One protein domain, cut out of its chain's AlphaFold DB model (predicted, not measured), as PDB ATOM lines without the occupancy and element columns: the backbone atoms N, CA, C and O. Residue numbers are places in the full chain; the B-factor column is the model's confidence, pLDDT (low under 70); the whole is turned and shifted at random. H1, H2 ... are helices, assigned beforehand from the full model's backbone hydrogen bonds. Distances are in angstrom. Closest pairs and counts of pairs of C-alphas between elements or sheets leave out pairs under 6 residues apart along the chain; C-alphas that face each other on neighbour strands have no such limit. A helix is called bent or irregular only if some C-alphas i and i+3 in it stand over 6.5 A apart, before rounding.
ATOM      1  N   LYS A   2       8.818  39.717  19.356       33.09
ATOM      2  CA  LYS A   2       7.925  38.689  19.914       33.09
ATOM      3  C   LYS A   2       8.709  37.388  20.089       33.09
ATOM      4  O   LYS A   2       9.185  36.836  19.101       33.09
ATOM      5  N   TYR A   3       8.851  36.928  21.327       33.28
ATOM      6  CA  TYR A   3       9.391  35.609  21.635       33.28
ATOM      7  C   TYR A   3       8.401  34.557  21.135       33.28
ATOM      8  O   TYR A   3       7.422  34.249  21.803       33.28
ATOM      9  N   ILE A   4       8.636  34.022  19.938       36.38
ATOM     10  CA  ILE A   4       7.977  32.797  19.481       36.38
ATOM     11  C   ILE A   4       8.746  31.652  20.140       36.38
ATOM     12  O   ILE A   4       9.616  31.024  19.538       36.38
ATOM     13  N   LYS A   5       8.501  31.459  21.436       40.56
ATOM     14  CA  LYS A   5       8.901  30.248  22.144       40.56
ATOM     15  C   LYS A   5       7.983  29.151  21.603       40.56
ATOM     16  O   LYS A   5       6.770  29.342  21.558       40.56
ATOM     17  N   LEU A   6       8.544  28.068  21.065       40.16
ATOM     18  CA  LEU A   6       7.740  26.927  20.624       40.16
ATOM     19  C   LEU A   6       7.002  26.375  21.847       40.16
ATOM     20  O   LEU A   6       7.609  25.696  22.671       40.16
ATOM     21  N   MET A   7       5.713  26.699  21.953       46.16
ATOM     22  CA  MET A   7       4.868  26.311  23.074       46.16
ATOM     23  C   MET A   7       4.691  24.797  23.053       46.16
ATOM     24  O   MET A   7       4.068  24.237  22.142       46.16
ATOM     25  N   ALA A   8       5.275  24.109  24.031       54.09
ATOM     26  CA  ALA A   8       5.043  22.686  24.203       54.09
ATOM     27  C   ALA A   8       3.615  22.503  24.727       54.09
ATOM     28  O   ALA A   8       3.379  22.513  25.926       54.09
ATOM     29  N   LYS A   9       2.640  22.360  23.825       61.03
ATOM     30  CA  LYS A   9       1.234  22.233  24.224       61.03
ATOM     31  C   LYS A   9       1.006  20.969  25.043       61.03
ATOM     32  O   LYS A   9       1.041  19.855  24.511       61.03
ATOM     33  N   ILE A  10       0.700  21.152  26.323       68.00
ATOM     34  CA  ILE A  10       0.147  20.095  27.161       68.00
ATOM     35  C   ILE A  10      -1.236  19.754  26.612       68.00
ATOM     36  O   ILE A  10      -2.113  20.610  26.514       68.00
ATOM     37  N   LYS A  11      -1.433  18.487  26.242       74.31
ATOM     38  CA  LYS A  11      -2.740  17.972  25.832       74.31
ATOM     39  C   LYS A  11      -3.394  17.265  27.012       74.31
ATOM     40  O   LYS A  11      -2.827  16.312  27.540       74.31
ATOM     41  N   ILE A  12      -4.581  17.727  27.380       79.06
ATOM     42  CA  ILE A  12      -5.505  17.042  28.289       79.06
ATOM     43  C   ILE A  12      -6.714  16.549  27.488       79.06
ATOM     44  O   ILE A  12      -7.032  17.131  26.450       79.06
ATOM     45  N   ASP A  13      -7.360  15.472  27.929       82.56
ATOM     46  CA  ASP A  13      -8.586  14.983  27.296       82.56
ATOM     47  C   ASP A  13      -9.803  15.861  27.646       82.56
ATOM     48  O   ASP A  13      -9.786  16.640  28.602       82.56
ATOM     49  N   GLU A  14     -10.873  15.730  26.858       83.56
ATOM     50  CA  GLU A  14     -12.083  16.547  26.999       83.56
ATOM     51  C   GLU A  14     -12.811  16.322  28.328       83.56
ATOM     52  O   GLU A  14     -13.332  17.277  28.904       83.56
ATOM     53  N   ASN A  15     -12.812  15.097  28.865       84.88
ATOM     54  CA  ASN A  15     -13.483  14.816  30.134       84.88
ATOM     55  C   ASN A  15     -12.764  15.521  31.283       84.88
ATOM     56  O   ASN A  15     -13.406  16.168  32.111       84.88
ATOM     57  N   PHE A  16     -11.432  15.444  31.315       84.75
ATOM     58  CA  PHE A  16     -10.652  16.131  32.337       84.75
ATOM     59  C   PHE A  16     -10.739  17.654  32.198       84.75
ATOM     60  O   PHE A  16     -10.909  18.356  33.194       84.75
ATOM     61  N   ARG A  17     -10.724  18.176  30.970       91.81
ATOM     62  CA  ARG A  17     -10.951  19.600  30.696       91.81
ATOM     63  C   ARG A  17     -12.295  20.090  31.240       91.81
ATOM     64  O   ARG A  17     -12.334  21.078  31.969       91.81
ATOM     65  N   ASN A  18     -13.378  19.379  30.934       91.62
ATOM     66  CA  ASN A  18     -14.723  19.720  31.402       91.62
ATOM     67  C   ASN A  18     -14.837  19.609  32.926       91.62
ATOM     68  O   ASN A  18     -15.485  20.433  33.574       91.62
ATOM     69  N   HIS A  19     -14.164  18.625  33.523       91.69
ATOM     70  CA  HIS A  19     -14.078  18.506  34.973       91.69
ATOM     71  C   HIS A  19     -13.385  19.722  35.609       91.69
ATOM     72  O   HIS A  19     -13.877  20.244  36.606       91.69
ATOM     73  N   LEU A  20     -12.292  20.223  35.026       92.25
ATOM     74  CA  LEU A  20     -11.593  21.407  35.538       92.25
ATOM     75  C   LEU A  20     -12.447  22.677  35.439       92.25
ATOM     76  O   LEU A  20     -12.542  23.413  36.417       92.25
ATOM     77  N   LEU A  21     -13.106  22.902  34.301       94.94
ATOM     78  CA  LEU A  21     -13.984  24.066  34.107       94.94
ATOM     79  C   LEU A  21     -15.216  24.044  35.021       94.94
ATOM     80  O   LEU A  21     -15.747  25.093  35.365       94.94
ATOM     81  N   SER A  22     -15.679  22.858  35.420       93.31
ATOM     82  CA  SER A  22     -16.827  22.712  36.326       93.31
ATOM     83  C   SER A  22     -16.449  22.717  37.808       93.31
ATOM     84  O   SER A  22     -17.265  23.108  38.640       93.31
ATOM     85  N   SER A  23     -15.234  22.283  38.156       94.44
ATOM     86  CA  SER A  23     -14.797  22.148  39.555       94.44
ATOM     87  C   SER A  23     -14.107  23.396  40.098       94.44
ATOM     88  O   SER A  23     -13.998  23.553  41.314       94.44
ATOM     89  N   TYR A  24     -13.634  24.273  39.216       92.94
ATOM     90  CA  TYR A  24     -12.935  25.498  39.578       92.94
ATOM     91  C   TYR A  24     -13.576  26.693  38.869       92.94
ATOM     92  O   TYR A  24     -14.047  26.544  37.743       92.94
ATOM     93  N   PRO A  25     -13.570  27.888  39.483       91.44
ATOM     94  CA  PRO A  25     -14.022  29.112  38.832       91.44
ATOM     95  C   PRO A  25     -12.975  29.567  37.801       91.44
ATOM     96  O   PRO A  25     -12.224  30.511  38.033       91.44
ATOM     97  N   LEU A  26     -12.878  28.837  36.692       91.19
ATOM     98  CA  LEU A  26     -11.938  29.071  35.603       91.19
ATOM     99  C   LEU A  26     -12.699  29.286  34.298       91.19
ATOM    100  O   LEU A  26     -13.601  28.525  33.955       91.19
ATOM    101  N   GLU A  27     -12.276  30.293  33.545       92.56
ATOM    102  CA  GLU A  27     -12.715  30.489  32.169       92.56
ATOM    103  C   GLU A  27     -11.863  29.653  31.208       92.56
ATOM    104  O   GLU A  27     -10.705  29.323  31.485       92.56
ATOM    105  N   GLU A  28     -12.426  29.326  30.047       89.25
ATOM    106  CA  GLU A  28     -11.750  28.500  29.046       89.25
ATOM    107  C   GLU A  28     -10.428  29.118  28.562       89.25
ATOM    108  O   GLU A  28      -9.433  28.411  28.382       89.25
ATOM    109  N   GLU A  29     -10.396  30.438  28.395       89.44
ATOM    110  CA  GLU A  29      -9.201  31.175  27.982       89.44
ATOM    111  C   GLU A  29      -8.096  31.114  29.045       89.44
ATOM    112  O   GLU A  29      -6.936  30.847  28.726       89.44
ATOM    113  N   VAL A  30      -8.461  31.238  30.324       91.88
ATOM    114  CA  VAL A  30      -7.523  31.104  31.451       91.88
ATOM    115  C   VAL A  30      -6.956  29.686  31.523       91.88
ATOM    116  O   VAL A  30      -5.756  29.511  31.733       91.88
ATOM    117  N   LEU A  31      -7.788  28.663  31.303       90.75
ATOM    118  CA  LEU A  31      -7.325  27.277  31.251       90.75
ATOM    119  C   LEU A  31      -6.332  27.056  30.100       90.75
ATOM    120  O   LEU A  31      -5.325  26.379  30.291       90.75
ATOM    121  N   ASN A  32      -6.579  27.639  28.924       87.88
ATOM    122  CA  ASN A  32      -5.643  27.573  27.800       87.88
ATOM    123  C   ASN A  32      -4.295  28.210  28.142       87.88
ATOM    124  O   ASN A  32      -3.264  27.570  27.948       87.88
ATOM    125  N   HIS A  33      -4.306  29.420  28.703       88.31
ATOM    126  CA  HIS A  33      -3.079  30.102  29.111       88.31
ATOM    127  C   HIS A  33      -2.300  29.323  30.167       88.31
ATOM    128  O   HIS A  33      -1.091  29.178  30.041       88.31
ATOM    129  N   LEU A  34      -2.981  28.735  31.153       86.38
ATOM    130  CA  LEU A  34      -2.333  27.876  32.141       86.38
ATOM    131  C   LEU A  34      -1.684  26.644  31.502       86.38
ATOM    132  O   LEU A  34      -0.574  26.280  31.876       86.38
ATOM    133  N   LEU A  35      -2.352  25.986  30.552       83.81
ATOM    134  CA  LEU A  35      -1.785  24.824  29.859       83.81
ATOM    135  C   LEU A  35      -0.586  25.198  28.984       83.81
ATOM    136  O   LEU A  35       0.359  24.415  28.884       83.81
ATOM    137  N   ASP A  36      -0.622  26.379  28.380       78.25
ATOM    138  CA  ASP A  36       0.474  26.939  27.600       78.25
ATOM    139  C   ASP A  36       1.667  27.317  28.499       78.25
ATOM    140  O   ASP A  36       2.790  26.904  28.218       78.25
ATOM    141  N   ASP A  37       1.434  27.991  29.627       78.31
ATOM    142  CA  ASP A  37       2.464  28.361  30.608       78.31
ATOM    143  C   ASP A  37       3.099  27.134  31.264       78.31
ATOM    144  O   ASP A  37       4.322  27.040  31.395       78.31
ATOM    145  N   LEU A  38       2.279  26.156  31.658       77.50
ATOM    146  CA  LEU A  38       2.768  24.866  32.137       77.50
ATOM    147  C   LEU A  38       3.563  24.181  31.022       77.50
ATOM    148  O   LEU A  38       4.636  23.642  31.277       77.50
ATOM    149  N   GLY A  39       3.081  24.250  29.783       72.44
ATOM    150  CA  GLY A  39       3.785  23.770  28.605       72.44
ATOM    151  C   GLY A  39       5.183  24.357  28.503       72.44
ATOM    152  O   GLY A  39       6.154  23.612  28.457       72.44
ATOM    153  N   ASP A  40       5.295  25.677  28.572       69.56
ATOM    154  CA  ASP A  40       6.540  26.443  28.490       69.56
ATOM    155  C   ASP A  40       7.464  26.290  29.703       69.56
ATOM    156  O   ASP A  40       8.679  26.501  29.598       69.56
ATOM    157  N   TYR A  41       6.901  25.969  30.865       64.69
ATOM    158  CA  TYR A  41       7.644  25.659  32.080       64.69
ATOM    159  C   TYR A  41       8.215  24.236  32.026       64.69
ATOM    160  O   TYR A  41       9.367  23.998  32.392       64.69
ATOM    161  N   PHE A  42       7.431  23.278  31.523       60.59
ATOM    162  CA  PHE A  42       7.832  21.878  31.380       60.59
ATOM    163  C   PHE A  42       8.521  21.566  30.047       60.59
ATOM    164  O   PHE A  42       9.100  20.483  29.919       60.59
ATOM    165  N   SER A  43       8.561  22.522  29.110       56.22
ATOM    166  CA  SER A  43       9.308  22.475  27.844       56.22
ATOM    167  C   SER A  43      10.823  22.507  28.034       56.22
ATOM    168  O   SER A  43      11.556  22.679  27.062       56.22
ATOM    169  N   ASP A  44      11.305  22.394  29.270       53.56
ATOM    170  CA  ASP A  44      12.676  22.018  29.564       53.56
ATOM    171  C   ASP A  44      12.986  20.747  28.754       53.56
ATOM    172  O   ASP A  44      12.505  19.649  29.062       53.56
TER     173      ASP A  44
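What this domain is: This is residues 2 to 44 of the 96 residues of an uncharacterized protein of Oceanispirochaeta sp. M1 (UniProt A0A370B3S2). Two helices meet near their ends at a corner as an open L, with the longer H2 as one limb and the shorter H1 set steeply across one end. A 12-residue stretch with no named element, residues 2 to 13, leads to the start of H1, and from the end of H1 the chain turns through a tight link and runs back along H2. The printed part has 43 residues, with two named helices in the order H1, H2 and no named strand, and its class is all helix. It is only just loose, close to compact, with a radius of gyration of the C-alphas of 11.5 A, and its elongated outline spans 32 by 18 by 13 A.

How they stand to each other: H2, residues 28 to 42, is the longest helix. H1, residues 14 to 23, is close to H2 but not clearly touching it, with 2 pairs of C-alphas within 8 A. Their closest C-alphas, those of Leu 21 and Glu 28, are 7.1 A apart, while their centres are 14.7 A apart. The two helices run opposite ways at a steep tilt of 67 degrees, only just short of about perpendicular. In both H1 and H2 every O i to N i+4 pair is within hydrogen-bond range.

Where its parts are: H2 has 15 residues and measures 20.8 A from C-alpha 28 at (-11.750, 28.500, 29.046) to C-alpha 42 at (7.832, 21.878, 31.380). H1 has 10 residues and measures 14.0 A, beginning with C-alpha 14 at (-12.083, 16.547, 26.999). Neither helix is bent.

The domain as a whole: The two C-alphas farthest apart, those of Lys 2 and Ser 23, are 34.3 A apart. The printed part has no cut, and the link from H1 to H2 is tight, with 4 residues. Residues 22 to 27, of which 22 and 23 belong to H1, stand free. The mean pLDDT of the printed part is 75.3, and the model's confidence is low, under 70, in residues 2 to 10 and 40 to 44.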